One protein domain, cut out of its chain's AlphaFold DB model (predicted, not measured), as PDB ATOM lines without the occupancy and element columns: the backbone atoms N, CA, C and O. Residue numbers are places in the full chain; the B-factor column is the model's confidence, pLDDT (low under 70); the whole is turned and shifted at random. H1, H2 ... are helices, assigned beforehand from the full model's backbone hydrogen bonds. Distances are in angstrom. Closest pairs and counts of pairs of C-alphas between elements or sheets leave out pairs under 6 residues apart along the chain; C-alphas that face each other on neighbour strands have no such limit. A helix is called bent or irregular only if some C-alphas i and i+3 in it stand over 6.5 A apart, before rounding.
ATOM      1  N   ASP A 318      87.939  36.304  66.050       94.31
ATOM      2  CA  ASP A 318      88.084  37.576  65.330       94.31
ATOM      3  C   ASP A 318      86.988  37.755  64.271       94.31
ATOM      4  O   ASP A 318      86.478  38.856  64.070       94.31
ATOM      5  N   GLY A 319      86.584  36.671  63.602       94.25
ATOM      6  CA  GLY A 319      85.493  36.725  62.633       94.25
ATOM      7  C   GLY A 319      84.100  36.783  63.270       94.25
ATOM      8  O   GLY A 319      83.223  37.480  62.752       94.25
ATOM      9  N   LEU A 320      83.884  36.093  64.398       94.75
ATOM     10  CA  LEU A 320      82.609  36.124  65.133       94.75
ATOM     11  C   LEU A 320      82.379  37.463  65.855       94.75
ATOM     12  O   LEU A 320      81.242  37.939  65.917       94.75
ATOM     13  N   PHE A 321      83.449  38.074  66.369       93.88
ATOM     14  CA  PHE A 321      83.447  39.327  67.127       93.88
ATOM     15  C   PHE A 321      84.369  40.362  66.475       93.88
ATOM     16  O   PHE A 321      85.371  40.725  67.081       93.88
ATOM     17  N   PRO A 322      84.070  40.854  65.267       90.50
ATOM     18  CA  PRO A 322      84.973  41.752  64.557       90.50
ATOM     19  C   PRO A 322      85.197  43.089  65.274       90.50
ATOM     20  O   PRO A 322      84.282  43.614  65.912       90.50
ATOM     21  N   ASP A 323      86.378  43.687  65.092       87.44
ATOM     22  CA  ASP A 323      86.784  44.933  65.762       87.44
ATOM     23  C   ASP A 323      85.878  46.119  65.393       87.44
ATOM     24  O   ASP A 323      85.641  47.022  66.200       87.44
ATOM     25  N   ALA A 324      85.278  46.090  64.200       83.12
ATOM     26  CA  ALA A 324      84.256  47.052  63.786       83.12
ATOM     27  C   ALA A 324      83.022  47.096  64.717       83.12
ATOM     28  O   ALA A 324      82.313  48.108  64.762       83.12
ATOM     29  N   LEU A 325      82.733  46.021  65.470       81.06
ATOM     30  CA  LEU A 325      81.706  46.046  66.519       81.06
ATOM     31  C   LEU A 325      82.154  46.881  67.723       81.06
ATOM     32  O   LEU A 325      81.318  47.537  68.343       81.06
ATOM     33  N   PHE A 326      83.453  46.895  68.023       82.25
ATOM     34  CA  PHE A 326      84.013  47.568  69.194       82.25
ATOM     35  C   PHE A 326      84.051  49.073  68.990       82.25
ATOM     36  O   PHE A 326      83.725  49.811  69.902       82.25
ATOM     37  N   GLN A 327      84.353  49.539  67.775       77.50
ATOM     38  CA  GLN A 327      84.387  50.976  67.465       77.50
ATOM     39  C   GLN A 327      83.023  51.665  67.635       77.50
ATOM     40  O   GLN A 327      82.953  52.871  67.860       77.50
ATOM     41  N   LYS A 328      81.926  50.910  67.511       75.31
ATOM     42  CA  LYS A 328      80.556  51.424  67.680       75.31
ATOM     43  C   LYS A 328      80.073  51.360  69.119       75.31
ATOM     44  O   LYS A 328      79.128  52.059  69.476       75.31
ATOM     45  N   ALA A 329      80.681  50.496  69.919       68.25
ATOM     46  CA  ALA A 329      80.378  50.365  71.324       68.25
ATOM     47  C   ALA A 329      81.286  51.301  72.119       68.25
ATOM     48  O   ALA A 329      82.485  51.330  71.896       68.25
ATOM     49  N   GLY A 330      80.729  52.080  73.045       81.50
ATOM     50  CA  GLY A 330      81.529  53.066  73.781       81.50
ATOM     51  C   GLY A 330      82.763  52.474  74.475       81.50
ATOM     52  O   GLY A 330      83.814  53.104  74.463       81.50
ATOM     53  N   ASP A 331      82.647  51.266  75.038       88.94
ATOM     54  CA  ASP A 331      83.727  50.594  75.763       88.94
ATOM     55  C   ASP A 331      84.087  49.235  75.114       88.94
ATOM     56  O   ASP A 331      83.273  48.301  75.168       88.94
ATOM     57  N   PRO A 332      85.292  49.101  74.517       91.00
ATOM     58  CA  PRO A 332      85.781  47.854  73.925       91.00
ATOM     59  C   PRO A 332      85.860  46.679  74.909       91.00
ATOM     60  O   PRO A 332      85.758  45.529  74.479       91.00
ATOM     61  N   PHE A 333      85.996  46.946  76.215       94.00
ATOM     62  CA  PHE A 333      86.154  45.925  77.255       94.00
ATOM     63  C   PHE A 333      85.098  44.817  77.165       94.00
ATOM     64  O   PHE A 333      85.431  43.631  77.190       94.00
ATOM     65  N   TRP A 334      83.825  45.193  77.014       94.31
ATOM     66  CA  TRP A 334      82.709  44.246  77.039       94.31
ATOM     67  C   TRP A 334      82.763  43.241  75.900       94.31
ATOM     68  O   TRP A 334      82.436  42.069  76.083       94.31
ATOM     69  N   TYR A 335      83.185  43.688  74.724       93.38
ATOM     70  CA  TYR A 335      83.235  42.827  73.560       93.38
ATOM     71  C   TYR A 335      84.514  41.992  73.508       93.38
ATOM     72  O   TYR A 335      84.448  40.841  73.081       93.38
ATOM     73  N   THR A 336      85.638  42.516  74.006       95.38
ATOM     74  CA  THR A 336      86.845  41.714  74.239       95.38
ATOM     75  C   THR A 336      86.540  40.578  75.209       95.38
ATOM     76  O   THR A 336      86.773  39.418  74.887       95.38
ATOM     77  N   LYS A 337      85.892  40.870  76.345       96.69
ATOM     78  CA  LYS A 337      85.460  39.830  77.289       96.69
ATOM     79  C   LYS A 337      84.433  38.875  76.695       96.69
ATOM     80  O   LYS A 337      84.485  37.679  76.964       96.69
ATOM     81  N   ALA A 338      83.534  39.365  75.847       96.31
ATOM     82  CA  ALA A 338      82.602  38.493  75.152       96.31
ATOM     83  C   ALA A 338      83.302  37.502  74.204       96.31
ATOM     84  O   ALA A 338      82.899  36.337  74.168       96.31
ATOM     85  N   ARG A 339      84.342  37.964  73.494       96.62
ATOM     86  CA  ARG A 339      85.218  37.165  72.625       96.62
ATOM     87  C   ARG A 339      86.018  36.132  73.430       96.62
ATOM     88  O   ARG A 339      86.076  34.972  73.043       96.62
ATOM     89  N   GLU A 340      86.573  36.523  74.578       97.81
ATOM     90  CA  GLU A 340      87.309  35.613  75.475       97.81
ATOM     91  C   GLU A 340      86.411  34.488  76.019       97.81
ATOM     92  O   GLU A 340      86.835  33.337  76.114       97.81
ATOM     93  N   VAL A 341      85.144  34.783  76.338       98.25
ATOM     94  CA  VAL A 341      84.186  33.758  76.790       98.25
ATOM     95  C   VAL A 341      83.924  32.711  75.706       98.25
ATOM     96  O   VAL A 341      83.905  31.516  76.004       98.25
ATOM     97  N   SER A 342      83.716  33.123  74.453       98.06
ATOM     98  CA  SER A 342      83.516  32.173  73.352       98.06
ATOM     99  C   SER A 342      84.794  31.416  72.997       98.06
ATOM    100  O   SER A 342      84.719  30.233  72.667       98.06
ATOM    101  N   GLU A 343      85.959  32.055  73.122       98.38
ATOM    102  CA  GLU A 343      87.262  31.400  72.996       98.38
ATOM    103  C   GLU A 343      87.413  30.264  74.014       98.38
ATOM    104  O   GLU A 343      87.712  29.133  73.628       98.38
ATOM    105  N   ALA A 344      87.120  30.548  75.288       98.56
ATOM    106  CA  ALA A 344      87.229  29.601  76.392       98.56
ATOM    107  C   ALA A 344      86.322  28.372  76.201       98.56
ATOM    108  O   ALA A 344      86.725  27.248  76.500       98.56
ATOM    109  N   ILE A 345      85.118  28.548  75.645       98.56
ATOM    110  CA  ILE A 345      84.234  27.422  75.300       98.56
ATOM    111  C   ILE A 345      84.921  26.473  74.303       98.56
ATOM    112  O   ILE A 345      84.927  25.259  74.508       98.56
ATOM    113  N   VAL A 346      85.537  27.012  73.245       98.50
ATOM    114  CA  VAL A 346      86.258  26.202  72.249       98.50
ATOM    115  C   VAL A 346      87.503  25.549  72.859       98.50
ATOM    116  O   VAL A 346      87.791  24.392  72.553       98.50
ATOM    117  N   THR A 347      88.195  26.222  73.783       98.56
ATOM    118  CA  THR A 347      89.320  25.634  74.530       98.56
ATOM    119  C   THR A 347      88.897  24.396  75.324       98.56
ATOM    120  O   THR A 347      89.575  23.372  75.250       98.56
ATOM    121  N   VAL A 348      87.744  24.424  76.006       98.56
ATOM    122  CA  VAL A 348      87.204  23.224  76.677       98.56
ATOM    123  C   VAL A 348      87.004  22.087  75.672       98.56
ATOM    124  O   VAL A 348      87.340  20.937  75.951       98.56
ATOM    125  N   TYR A 349      86.488  22.391  74.479       98.44
ATOM    126  CA  TYR A 349      86.276  21.384  73.442       98.44
ATOM    127  C   TYR A 349      87.564  20.779  72.886       98.44
ATOM    128  O   TYR A 349      87.540  19.598  72.515       98.44
ATOM    129  N   PHE A 350      88.659  21.545  72.846       98.00
ATOM    130  CA  PHE A 350      89.993  21.040  72.517       98.00
ATOM    131  C   PHE A 350      90.497  20.072  73.580       98.00
ATOM    132  O   PHE A 350      90.820  18.932  73.245       98.00
ATOM    133  N   ASP A 351      90.464  20.475  74.851       97.94
ATOM    134  CA  ASP A 351      90.954  19.658  75.967       97.94
ATOM    135  C   ASP A 351      90.162  18.349  76.115       97.94
ATOM    136  O   ASP A 351      90.692  17.316  76.523       97.94
ATOM    137  N   ARG A 352      88.879  18.367  75.733       97.44
ATOM    138  CA  ARG A 352      87.991  17.197  75.764       97.44
ATOM    139  C   ARG A 352      87.996  16.374  74.479       97.44
ATOM    140  O   ARG A 352      87.350  15.330  74.443       97.44
ATOM    141  N   VAL A 353      88.701  16.799  73.425       95.50
ATOM    142  CA  VAL A 353      88.723  16.121  72.108       95.50
ATOM    143  C   VAL A 353      87.291  15.854  71.594       95.50
ATOM    144  O   VAL A 353      86.965  14.811  71.020       95.50
ATOM    145  N   SER A 354      86.404  16.821  71.823       93.12
ATOM    146  CA  SER A 354      84.951  16.676  71.682       93.12
ATOM    147  C   SER A 354      84.458  16.769  70.236       93.12
ATOM    148  O   SER A 354      85.017  17.510  69.431       93.12
ATOM    149  N   GLY A 355      83.372  16.056  69.904       93.44
ATOM    150  CA  GLY A 355      82.646  16.129  68.622       93.44
ATOM    151  C   GLY A 355      81.799  17.380  68.433       93.44
ATOM    152  O   GLY A 355      80.659  17.249  67.994       93.44
ATOM    153  N   TRP A 356      82.323  18.546  68.813       97.75
ATOM    154  CA  TRP A 356      81.569  19.794  68.828       97.75
ATOM    155  C   TRP A 356      81.247  20.322  67.424       97.75
ATOM    156  O   TRP A 356      81.987  20.122  66.460       97.75
ATOM    157  N   GLU A 357      80.124  21.022  67.332       97.50
ATOM    158  CA  GLU A 357      79.630  21.708  66.144       97.50
ATOM    159  C   GLU A 357      79.314  23.172  66.465       97.50
ATOM    160  O   GLU A 357      79.273  23.577  67.624       97.50
ATOM    161  N   PHE A 358      79.019  23.991  65.451       97.62
ATOM    162  CA  PHE A 358      78.775  25.422  65.670       97.62
ATOM    163  C   PHE A 358      77.654  25.706  66.687       97.62
ATOM    164  O   PHE A 358      77.744  26.644  67.474       97.62
ATOM    165  N   HIS A 359      76.613  24.872  66.725       97.56
ATOM    166  CA  HIS A 359      75.528  25.025  67.692       97.56
ATOM    167  C   HIS A 359      75.966  24.782  69.146       97.56
ATOM    168  O   HIS A 359      75.412  25.405  70.053       97.56
ATOM    169  N   ASP A 360      76.991  23.955  69.366       98.31
ATOM    170  CA  ASP A 360      77.558  23.698  70.690       98.31
ATOM    171  C   ASP A 360      78.271  24.933  71.249       98.31
ATOM    172  O   ASP A 360      78.218  25.163  72.449       98.31
ATOM    173  N   LEU A 361      78.835  25.798  70.397       97.88
ATOM    174  CA  LEU A 361      79.377  27.096  70.819       97.88
ATOM    175  C   LEU A 361      78.270  28.075  71.256       97.88
ATOM    176  O   LEU A 361      78.441  28.857  72.190       97.88
ATOM    177  N   VAL A 362      77.121  28.039  70.579       98.00
ATOM    178  CA  VAL A 362      76.010  28.976  70.813       98.00
ATOM    179  C   VAL A 362      75.229  28.633  72.086       98.00
ATOM    180  O   VAL A 362      74.822  29.535  72.820       98.00
ATOM    181  N   ILE A 363      74.999  27.343  72.353       98.12
ATOM    182  CA  ILE A 363      74.123  26.869  73.438       98.12
ATOM    183  C   ILE A 363      74.548  27.387  74.826       98.12
ATOM    184  O   ILE A 363      73.686  27.945  75.508       98.12
ATOM    185  N   PRO A 364      75.820  27.289  75.259       98.06
ATOM    186  CA  PRO A 364      76.230  27.744  76.586       98.06
ATOM    187  C   PRO A 364      76.102  29.251  76.792       98.06
ATOM    188  O   PRO A 364      75.844  29.700  77.905       98.06
ATOM    189  N   ILE A 365      76.239  30.035  75.721       97.31
ATOM    190  CA  ILE A 365      76.073  31.490  75.769       97.31
ATOM    191  C   ILE A 365      74.583  31.848  75.811       97.31
ATOM    192  O   ILE A 365      74.171  32.682  76.614       97.31
ATOM    193  N   LYS A 366      73.755  31.175  75.000       95.94
ATOM    194  CA  LYS A 366      72.296  31.372  74.981       95.94
ATOM    195  C   LYS A 366      71.622  30.949  76.288       95.94
ATOM    196  O   LYS A 366      70.631  31.556  76.694       95.94
ATOM    197  N   TYR A 367      72.137  29.902  76.923       96.50
ATOM    198  CA  TYR A 367      71.616  29.314  78.153       96.50
ATOM    199  C   TYR A 367      72.720  29.332  79.228       96.50
ATOM    200  O   TYR A 367      73.394  28.319  79.441       96.50
ATOM    201  N   PRO A 368      72.909  30.471  79.927       95.25
ATOM    202  CA  PRO A 368      74.061  30.709  80.802       95.25
ATOM    203  C   PRO A 368      74.275  29.686  81.921       95.25
ATOM    204  O   PRO A 368      75.379  29.571  82.449       95.25
ATOM    205  N   GLN A 369      73.241  28.922  82.286       96.25
ATOM    206  CA  GLN A 369      73.341  27.815  83.237       96.25
ATOM    207  C   GLN A 369      74.329  26.719  82.802       96.25
ATOM    208  O   GLN A 369      74.882  26.048  83.666       96.25
ATOM    209  N   PHE A 370      74.592  26.553  81.499       97.88
ATOM    210  CA  PHE A 370      75.604  25.607  81.013       97.88
ATOM    211  C   PHE A 370      77.025  26.172  81.066       97.88
ATOM    212  O   PHE A 370      77.975  25.399  81.142       97.88
ATOM    213  N   LEU A 371      77.188  27.499  81.024       97.81
ATOM    214  CA  LEU A 371      78.481  28.130  80.773       97.81
ATOM    215  C   LEU A 371      79.501  27.846  81.878       97.81
ATOM    216  O   LEU A 371      80.589  27.358  81.599       97.81
ATOM    217  N   ARG A 372      79.155  28.110  83.143       98.00
ATOM    218  CA  ARG A 372      80.092  27.889  84.258       98.00
ATOM    219  C   ARG A 372      80.442  26.403  84.441       98.00
ATOM    220  O   ARG A 372      81.634  26.107  84.433       98.00
ATOM    221  N   PRO A 373      79.471  25.461  84.507       98.25
ATOM    222  CA  PRO A 373      79.787  24.033  84.601       98.25
ATOM    223  C   PRO A 373      80.614  23.496  83.427       98.25
ATOM    224  O   PRO A 373      81.359  22.537  83.603       98.25
ATOM    225  N   LEU A 374      80.482  24.090  82.234       98.44
ATOM    226  CA  LEU A 374      81.301  23.759  81.069       98.44
ATOM    227  C   LEU A 374      82.740  24.262  81.227       98.44
ATOM    228  O   LEU A 374      83.678  23.489  81.060       98.44
ATOM    229  N   LEU A 375      82.926  25.539  81.569       98.62
ATOM    230  CA  LEU A 375      84.255  26.147  81.710       98.62
ATOM    231  C   LEU A 375      85.060  25.565  82.884       98.62
ATOM    232  O   LEU A 375      86.286  25.581  82.854       98.62
ATOM    233  N   GLU A 376      84.402  25.006  83.898       98.38
ATOM    234  CA  GLU A 376      85.066  24.271  84.984       98.38
ATOM    235  C   GLU A 376      85.649  22.917  84.537       98.38
ATOM    236  O   GLU A 376      86.396  22.296  85.291       98.38
ATOM    237  N   GLN A 377      85.352  22.455  83.316       98.06
ATOM    238  CA  GLN A 377      85.880  21.196  82.786       98.06
ATOM    239  C   GLN A 377      87.284  21.304  82.188       98.06
ATOM    240  O   GLN A 377      87.814  20.280  81.756       98.06
ATOM    241  N   SER A 378      87.889  22.486  82.143       98.31
ATOM    242  CA  SER A 378      89.278  22.664  81.720       98.31
ATOM    243  C   SER A 378      90.042  23.483  82.753       98.31
ATOM    244  O   SER A 378      89.558  24.499  83.253       98.31
ATOM    245  N   GLU A 379      91.271  23.057  83.043       98.12
ATOM    246  CA  GLU A 379      92.199  23.800  83.900       98.12
ATOM    247  C   GLU A 379      92.518  25.185  83.324       98.12
ATOM    248  O   GLU A 379      92.710  26.136  84.079       98.12
ATOM    249  N   ARG A 380      92.504  25.329  81.991       98.25
ATOM    250  CA  ARG A 380      92.785  26.596  81.300       98.25
ATOM    251  C   ARG A 380      91.667  27.620  81.481       98.25
ATOM    252  O   ARG A 380      91.927  28.818  81.429       98.25
ATOM    253  N   THR A 381      90.430  27.170  81.697       98.38
ATOM    254  CA  THR A 381      89.238  28.037  81.706       98.38
ATOM    255  C   THR A 381      88.546  28.131  83.064       98.38
ATOM    256  O   THR A 381      87.670  28.976  83.256       98.38
ATOM    257  N   VAL A 382      88.956  27.320  84.046       98.25
ATOM    258  CA  VAL A 382      88.356  27.303  85.391       98.25
ATOM    259  C   VAL A 382      88.450  28.659  86.101       98.25
ATOM    260  O   VAL A 382      87.532  29.036  86.833       98.25
ATOM    261  N   GLY A 383      89.520  29.426  85.859       97.94
ATOM    262  CA  GLY A 383      89.697  30.765  86.427       97.94
ATOM    263  C   GLY A 383      88.594  31.732  85.988       97.94
ATOM    264  O   GLY A 383      88.003  32.418  86.822       97.94
ATOM    265  N   MET A 384      88.229  31.701  84.703       98.06
ATOM    266  CA  MET A 384      87.133  32.505  84.159       98.06
ATOM    267  C   MET A 384      85.792  32.134  84.811       98.06
ATOM    268  O   MET A 384      85.023  33.011  85.204       98.06
ATOM    269  N   ALA A 385      85.532  30.838  85.009       97.56
ATOM    270  CA  ALA A 385      84.294  30.353  85.625       97.56
ATOM    271  C   ALA A 385      84.150  30.733  87.110       97.56
ATOM    272  O   ALA A 385      83.035  31.004  87.578       97.56
ATOM    273  N   LYS A 386      85.268  30.727  87.851       97.50
ATOM    274  CA  LYS A 386      85.307  30.956  89.304       97.50
ATOM    275  C   LYS A 386      85.482  32.418  89.701       97.50
ATOM    276  O   LYS A 386      85.058  32.780  90.795       97.50
ATOM    277  N   HIS A 387      86.086  33.243  88.847       96.81
ATOM    278  CA  HIS A 387      86.451  34.616  89.207       96.81
ATOM    279  C   HIS A 387      85.808  35.670  88.303       96.81
ATOM    280  O   HIS A 387      85.260  36.643  88.814       96.81
ATOM    281  N   GLU A 388      85.817  35.483  86.981       96.06
ATOM    282  CA  GLU A 388      85.357  36.520  86.042       96.06
ATOM    283  C   GLU A 388      83.842  36.487  85.813       96.06
ATOM    284  O   GLU A 388      83.179  37.525  85.798       96.06
ATOM    285  N   LEU A 389      83.266  35.288  85.691       96.62
ATOM    286  CA  LEU A 389      81.841  35.092  85.409       96.62
ATOM    287  C   LEU A 389      80.963  35.049  86.670       96.62
ATOM    288  O   LEU A 389      79.850  34.515  86.652       96.62
ATOM    289  N   VAL A 390      81.444  35.626  87.771       95.69
ATOM    290  CA  VAL A 390      80.740  35.680  89.057       95.69
ATOM    291  C   VAL A 390      80.204  37.092  89.325       95.69
ATOM    292  O   VAL A 390      80.769  38.105  88.915       95.69
ATOM    293  N   GLY A 391      79.071  37.173  90.028       96.38
ATOM    294  CA  GLY A 391      78.507  38.436  90.502       96.38
ATOM    295  C   GLY A 391      77.861  39.289  89.405       96.38
ATOM    296  O   GLY A 391      77.181  38.789  88.509       96.38
ATOM    297  N   ARG A 392      77.986  40.615  89.525       96.75
ATOM    298  CA  ARG A 392      77.413  41.569  88.560       96.75
ATOM    299  C   ARG A 392      78.215  41.609  87.260       96.75
ATOM    300  O   ARG A 392      77.617  41.451  86.206       96.75
ATOM    301  N   LEU A 393      79.538  41.733  87.358       94.69
ATOM    302  CA  LEU A 393      80.431  41.810  86.201       94.69
ATOM    303  C   LEU A 393      80.241  40.615  85.258       94.69
ATOM    304  O   LEU A 393      80.022  40.804  84.066       94.69
ATOM    305  N   GLY A 394      80.217  39.395  85.803       96.75
ATOM    306  CA  GLY A 394      79.977  38.193  85.009       96.75
ATOM    307  C   GLY A 394      78.637  38.195  84.271       96.75
ATOM    308  O   GLY A 394      78.570  37.778  83.117       96.75
ATOM    309  N   ARG A 395      77.565  38.714  84.890       96.75
ATOM    310  CA  ARG A 395      76.256  38.852  84.227       96.75
ATOM    311  C   ARG A 395      76.306  39.838  83.060       96.75
ATOM    312  O   ARG A 395      75.709  39.553  82.025       96.75
ATOM    313  N   ASP A 396      77.026  40.946  83.210       96.69
ATOM    314  CA  ASP A 396      77.162  41.972  82.170       96.69
ATOM    315  C   ASP A 396      78.007  41.457  80.983       96.69
ATOM    316  O   ASP A 396      77.640  41.658  79.820       96.69
ATOM    317  N   ILE A 397      79.068  40.683  81.255       96.75
ATOM    318  CA  ILE A 397      79.856  39.981  80.224       96.75
ATOM    319  C   ILE A 397      78.971  38.983  79.466       96.75
ATOM    320  O   ILE A 397      78.878  39.050  78.242       96.75
ATOM    321  N   ILE A 398      78.255  38.101  80.177       96.88
ATOM    322  CA  ILE A 398      77.370  37.094  79.563       96.88
ATOM    323  C   ILE A 398      76.261  37.759  78.743       96.88
ATOM    324  O   ILE A 398      75.925  37.279  77.658       96.88
ATOM    325  N   SER A 399      75.691  38.861  79.238       96.62
ATOM    326  CA  SER A 399      74.689  39.643  78.513       96.62
ATOM    327  C   SER A 399      75.255  40.186  77.198       96.62
ATOM    328  O   SER A 399      74.620  40.052  76.148       96.62
ATOM    329  N   THR A 400      76.487  40.699  77.227       95.38
ATOM    330  CA  THR A 400      77.182  41.178  76.028       95.38
ATOM    331  C   THR A 400      77.453  40.036  75.047       95.38
ATOM    332  O   THR A 400      77.047  40.143  73.886       95.38
ATOM    333  N   SER A 401      78.030  38.913  75.494       95.88
ATOM    334  CA  SER A 401      78.235  37.712  74.664       95.88
ATOM    335  C   SER A 401      76.936  37.240  74.020       95.88
ATOM    336  O   SER A 401      76.881  36.993  72.814       95.88
ATOM    337  N   SER A 402      75.862  37.189  74.809       95.81
ATOM    338  CA  SER A 402      74.527  36.806  74.357       95.81
ATOM    339  C   SER A 402      74.003  37.739  73.270       95.81
ATOM    340  O   SER A 402      73.436  37.268  72.288       95.81
ATOM    341  N   SER A 403      74.211  39.052  73.392       94.12
ATOM    342  CA  SER A 403      73.729  40.037  72.412       94.12
ATOM    343  C   SER A 403      74.340  39.866  71.011       94.12
ATOM    344  O   SER A 403      73.712  40.228  70.010       94.12
ATOM    345  N   VAL A 404      75.545  39.292  70.926       93.31
ATOM    346  CA  VAL A 404      76.238  38.997  69.665       93.31
ATOM    347  C   VAL A 404      75.881  37.593  69.184       93.31
ATOM    348  O   VAL A 404      75.341  37.435  68.089       93.31
ATOM    349  N   ILE A 405      76.112  36.577  70.016       95.12
ATOM    350  CA  ILE A 405      75.986  35.163  69.638       95.12
ATOM    351  C   ILE A 405      74.533  34.742  69.408       95.12
ATOM    352  O   ILE A 405      74.264  33.976  68.482       95.12
ATOM    353  N   ASN A 406      73.564  35.285  70.155       94.31
ATOM    354  CA  ASN A 406      72.156  34.916  69.958       94.31
ATOM    355  C   ASN A 406      71.622  35.318  68.582       94.31
ATOM    356  O   ASN A 406      70.685  34.682  68.100       94.31
ATOM    357  N   LYS A 407      72.235  36.304  67.912       94.44
ATOM    358  CA  LYS A 407      71.893  36.634  66.521       94.44
ATOM    359  C   LYS A 407      72.141  35.439  65.603       94.44
ATOM    360  O   LYS A 407      71.369  35.218  64.681       94.44
ATOM    361  N   MET A 408      73.147  34.617  65.891       96.00
ATOM    362  CA  MET A 408      73.530  33.446  65.094       96.00
ATOM    363  C   MET A 408      72.768  32.168  65.486       96.00
ATOM    364  O   MET A 408      72.922  31.138  64.831       96.00
ATOM    365  N   ALA A 409      71.916  32.206  66.518       96.56
ATOM    366  CA  ALA A 409      71.229  31.016  67.027       96.56
ATOM    367  C   ALA A 409      70.279  30.371  66.006       96.56
ATOM    368  O   ALA A 409      70.162  29.149  65.981       96.56
ATOM    369  N   ILE A 410      69.636  31.175  65.152       96.69
ATOM    370  CA  ILE A 410      68.777  30.672  64.068       96.69
ATOM    371  C   ILE A 410      69.617  29.907  63.041       96.69
ATOM    372  O   ILE A 410      69.285  28.778  62.688       96.69
ATOM    373  N   ALA A 411      70.739  30.483  62.601       96.00
ATOM    374  CA  ALA A 411      71.643  29.826  61.660       96.00
ATOM    375  C   ALA A 411      72.220  28.525  62.243       96.00
ATOM    376  O   ALA A 411      72.244  27.505  61.558       96.00
ATOM    377  N   ALA A 412      72.601  28.533  63.525       97.19
ATOM    378  CA  ALA A 412      73.054  27.342  64.236       97.19
ATOM    379  C   ALA A 412      71.980  26.241  64.295       97.19
ATOM    380  O   ALA A 412      72.293  25.077  64.049       97.19
ATOM    381  N   ALA A 413      70.720  26.600  64.569       97.44
ATOM    382  CA  ALA A 413      69.599  25.657  64.589       97.44
ATOM    383  C   ALA A 413      69.355  25.025  63.212       97.44
ATOM    384  O   ALA A 413      69.258  23.805  63.087       97.44
ATOM    385  N   LEU A 414      69.342  25.848  62.163       96.88
ATOM    386  CA  LEU A 414      69.142  25.392  60.789       96.88
ATOM    387  C   LEU A 414      70.275  24.464  60.325       96.88
ATOM    388  O   LEU A 414      70.019  23.406  59.750       96.88
ATOM    389  N   LEU A 677      66.623  26.501  68.014       95.94
ATOM    390  CA  LEU A 677      67.814  25.880  68.589       95.94
ATOM    391  C   LEU A 677      67.451  25.022  69.808       95.94
ATOM    392  O   LEU A 677      67.014  25.562  70.831       95.94
ATOM    393  N   ILE A 678      67.666  23.712  69.694       95.00
ATOM    394  CA  ILE A 678      67.403  22.734  70.754       95.00
ATOM    395  C   ILE A 678      68.540  22.816  71.793       95.00
ATOM    396  O   ILE A 678      69.705  22.821  71.391       95.00
ATOM    397  N   PRO A 679      68.248  22.922  73.105       96.25
ATOM    398  CA  PRO A 679      69.281  22.856  74.139       96.25
ATOM    399  C   PRO A 679      69.965  21.490  74.181       96.25
ATOM    400  O   PRO A 679      69.440  20.503  73.668       96.25
ATOM    401  N   TRP A 680      71.106  21.413  74.864       97.75
ATOM    402  CA  TRP A 680      71.773  20.136  75.090       97.75
ATOM    403  C   TRP A 680      70.894  19.130  75.824       97.75
ATOM    404  O   TRP A 680      70.108  19.463  76.715       97.75
ATOM    405  N   THR A 681      71.090  17.875  75.454       97.31
ATOM    406  CA  THR A 681      70.578  16.692  76.137       97.31
ATOM    407  C   THR A 681      71.714  15.983  76.879       97.31
ATOM    408  O   THR A 681      72.894  16.283  76.690       97.31
ATOM    409  N   LEU A 682      71.391  14.974  77.691       97.56
ATOM    410  CA  LEU A 682      72.419  14.113  78.291       97.56
ATOM    411  C   LEU A 682      73.233  13.350  77.227       97.56
ATOM    412  O   LEU A 682      74.415  13.068  77.433       97.56
ATOM    413  N   ALA A 683      72.631  13.059  76.069       97.50
ATOM    414  CA  ALA A 683      73.340  12.463  74.942       97.50
ATOM    415  C   ALA A 683      74.392  13.421  74.361       97.50
ATOM    416  O   ALA A 683      75.465  12.967  73.965       97.50
ATOM    417  N   ASP A 684      74.133  14.732  74.374       97.94
ATOM    418  CA  ASP A 684      75.106  15.738  73.941       97.94
ATOM    419  C   ASP A 684      76.293  15.841  74.892       97.94
ATOM    420  O   ASP A 684      77.424  15.892  74.422       97.94
ATOM    421  N   ILE A 685      76.076  15.770  76.212       98.31
ATOM    422  CA  ILE A 685      77.176  15.716  77.195       98.31
ATOM    423  C   ILE A 685      78.121  14.553  76.855       98.31
ATOM    424  O   ILE A 685      79.337  14.738  76.775       98.31
ATOM    425  N   LYS A 686      77.560  13.370  76.572       97.75
ATOM    426  CA  LYS A 686      78.333  12.193  76.155       97.75
ATOM    427  C   LYS A 686      79.018  12.398  74.797       97.75
ATOM    428  O   LYS A 686      80.202  12.098  74.673       97.75
ATOM    429  N   ARG A 687      78.308  12.917  73.784       97.25
ATOM    430  CA  ARG A 687      78.851  13.210  72.439       97.25
ATOM    431  C   ARG A 687      80.028  14.185  72.500       97.25
ATOM    432  O   ARG A 687      81.002  14.037  71.763       97.25
ATOM    433  N   LEU A 688      79.934  15.174  73.378       97.94
ATOM    434  CA  LEU A 688      80.946  16.199  73.590       97.94
ATOM    435  C   LEU A 688      82.076  15.740  74.521       97.94
ATOM    436  O   LEU A 688      82.962  16.533  74.819       97.94
ATOM    437  N   ASN A 689      82.078  14.479  74.967       98.06
ATOM    438  CA  ASN A 689      83.067  13.947  75.904       98.06
ATOM    439  C   ASN A 689      83.218  14.817  77.172       98.06
ATOM    440  O   ASN A 689      84.310  14.984  77.719       98.06
ATOM    441  N   LEU A 690      82.109  15.416  77.610       98.06
ATOM    442  CA  LEU A 690      82.047  16.227  78.816       98.06
ATOM    443  C   LEU A 690      81.784  15.323  80.022       98.06
ATOM    444  O   LEU A 690      81.048  14.338  79.944       98.06
ATOM    445  N   VAL A 691      82.348  15.687  81.170       98.00
ATOM    446  CA  VAL A 691      82.022  15.031  82.437       98.00
ATOM    447  C   VAL A 691      80.611  15.457  82.842       98.00
ATOM    448  O   VAL A 691      80.324  16.651  82.943       98.00
ATOM    449  N   ALA A 692      79.732  14.485  83.090       97.81
ATOM    450  CA  ALA A 692      78.368  14.710  83.564       97.81
ATOM    451  C   ALA A 692      78.360  15.117  85.048       97.81
ATOM    452  O   ALA A 692      77.921  14.368  85.918       97.81
ATOM    453  N   THR A 693      78.903  16.296  85.355       98.06
ATOM    454  CA  THR A 693      78.897  16.831  86.720       98.06
ATOM    455  C   THR A 693      77.456  17.079  87.182       98.06
ATOM    456  O   THR A 693      76.607  17.426  86.353       98.06
ATOM    457  N   PRO A 694      77.155  16.974  88.492       98.19
ATOM    458  CA  PRO A 694      75.812  17.250  89.004       98.19
ATOM    459  C   PRO A 694      75.283  18.627  88.580       98.19
ATOM    460  O   PRO A 694      74.114  18.762  88.233       98.19
ATOM    461  N   ALA A 695      76.158  19.636  88.527       97.69
ATOM    462  CA  ALA A 695      75.807  20.979  88.074       97.69
ATOM    463  C   ALA A 695      75.425  21.030  86.584       97.69
ATOM    464  O   ALA A 695      74.463  21.707  86.227       97.69
ATOM    465  N   LEU A 696      76.147  20.312  85.715       97.81
ATOM    466  CA  LEU A 696      75.840  20.278  84.284       97.81
ATOM    467  C   LEU A 696      74.556  19.482  83.995       97.81
ATOM    468  O   LEU A 696      73.749  19.912  83.175       97.81
ATOM    469  N   VAL A 697      74.333  18.367  84.698       98.12
ATOM    470  CA  VAL A 697      73.091  17.578  84.605       98.12
ATOM    471  C   VAL A 697      71.891  18.406  85.070       98.12
ATOM    472  O   VAL A 697      70.923  18.545  84.325       98.12
ATOM    473  N   ALA A 698      71.998  19.058  86.232       97.69
ATOM    474  CA  ALA A 698      70.955  19.949  86.739       97.69
ATOM    475  C   ALA A 698      70.672  21.115  85.776       97.69
ATOM    476  O   ALA A 698      69.523  21.525  85.614       97.69
ATOM    477  N   ALA A 699      71.696  21.642  85.092       97.50
ATOM    478  CA  ALA A 699      71.510  22.667  84.069       97.50
ATOM    479  C   ALA A 699      70.711  22.145  82.861       97.50
ATOM    480  O   ALA A 699      69.855  22.871  82.351       97.50
ATOM    481  N   VAL A 700      70.942  20.901  82.416       97.06
ATOM    482  CA  VAL A 700      70.159  20.268  81.335       97.06
ATOM    483  C   VAL A 700      68.699  20.143  81.759       97.06
ATOM    484  O   VAL A 700      67.821  20.672  81.075       97.06
ATOM    485  N   GLU A 701      68.441  19.537  82.915       96.25
ATOM    486  CA  GLU A 701      67.089  19.327  83.443       96.25
ATOM    487  C   GLU A 701      66.334  20.648  83.638       96.25
ATOM    488  O   GLU A 701      65.208  20.803  83.165       96.25
ATOM    489  N   ALA A 702      66.979  21.649  84.246       95.75
ATOM    490  CA  ALA A 702      66.384  22.967  84.457       95.75
ATOM    491  C   ALA A 702      66.047  23.680  83.138       95.75
ATOM    492  O   ALA A 702      65.061  24.417  83.063       95.75
ATOM    493  N   THR A 703      66.852  23.480  82.091       95.81
ATOM    494  CA  THR A 703      66.597  24.083  80.775       95.81
ATOM    495  C   THR A 703      65.384  23.450  80.106       95.81
ATOM    496  O   THR A 703      64.510  24.172  79.629       95.81
ATOM    497  N   TRP A 704      65.292  22.119  80.116       94.62
ATOM    498  CA  TRP A 704      64.158  21.391  79.544       94.62
ATOM    499  C   TRP A 704      62.862  21.613  80.328       94.62
ATOM    500  O   TRP A 704      61.819  21.844  79.718       94.62
ATOM    501  N   GLY A 705      62.931  21.683  81.662       93.88
ATOM    502  CA  GLY A 705      61.782  22.023  82.506       93.88
ATOM    503  C   GLY A 705      61.171  23.389  82.170       93.88
ATOM    504  O   GLY A 705      59.953  23.538  82.172       93.88
ATOM    505  N   ARG A 706      61.994  24.380  81.793       93.06
ATOM    506  CA  ARG A 706      61.520  25.716  81.375       93.06
ATOM    507  C   ARG A 706      60.901  25.750  79.979       93.06
ATOM    508  O   ARG A 706      60.111  26.645  79.702       93.06
ATOM    509  N   ILE A 707      61.280  24.829  79.096       89.62
ATOM    510  CA  ILE A 707      60.790  24.786  77.707       89.62
ATOM    511  C   ILE A 707      59.445  24.035  77.612       89.62
ATOM    512  O   ILE A 707      58.759  24.151  76.599       89.62
TER     513      ILE A 707
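Overview. This is residues 318 to 414 and 677 to 707 of the 711 residues of a protein of Tautonia sociabilis (UniProt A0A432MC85). Two short helices, H3 and H4, make the core, and two long helices, H2 and H6, cross steeply beside them, with H6 kinked towards its end. H5 and H8 both pack on H4, while small H1 and H7 lie towards the two ends of the longest axis. The printed part has 128 residues, 93 of them in eight named helices, H1 to H8 in chain order, with no named strand; the class is all helix. The whole is compact, with a radius of gyration of the C-alphas of 14.1 A, and rounded, spanning 41 by 34 by 29 A.

Arrangement. H1, residues 323 to 328, is close to but not clearly touching H2, residues 333 to 351; the closest C-alphas, of Phe 326 and Tyr 335, are 6.5 A apart. H2 touches H3, residues 358 to 366, with residues 342 to 346 alone, closest at the C-alphas of Ile 345 and Leu 361, 6.6 A. H4, residues 368 to 375, is the hub, touching four helices. It touches H3 only at the corner, C-alphas 364 and 371 being closest at 4.8 A. H2 touches H4 with residues 344 to 348 alone, closest at C-alphas 348 and 375, 6.5 A. H5, residues 382 to 388, touches H4 at a steep tilt of 50 degrees, closest at C-alphas 372 and 385, 5.1 A. H6, residues 391 to 414, touches H2 with residues 396 to 401 alone, at a steep tilt of 65 degrees; the closest C-alphas, of Ala 338 and Ser 401, are 4.5 A apart. H6 also touches H3, closest at C-alphas 359 and 412, 4.8 A, at a tilt of 37 degrees, only just steep. H7, residues 682 to 687, is close to but not clearly touching H8, residues 694 to 707, with C-alphas 682 and 700 closest at 7.2 A. H8 touches H4 with residues 695 to 700 alone, at a shallow tilt of 22 degrees, opposite ways; C-alphas 373 and 696 are closest, 5.5 A apart. Every O i to N i+4 pair is within hydrogen-bond range in H2, H5, H7 and H8; in H1 it is 1 of 2, in H3 3 of 5, in H4 2 of 4 and in H6 14 of 20.

Along the chain. H1 begins at C-alpha 323, (86.784, 44.933, 65.762). H2 is 26.7 A long, H6 33.8 A and H8 20.3 A, ending at C-alpha 707, (60.790, 24.786, 77.707). H6 is irregular, with C-alphas 407 and 410 7.2 A apart; H3 and H4 only just are, at 6.6 A for C-alphas 361 and 364 and 6.8 A for 369 and 372.

Size, cuts and confidence. The two C-alphas farthest apart, of Gly 330 and Ala 683, are 41.4 A apart. Residues 415 to 676 are not printed, and C-alphas 414 and 677 are 7.9 A apart across the cut. Of the links that are printed whole, none is long. Mean pLDDT of the printed part is 95.5; residue 329 is under 70.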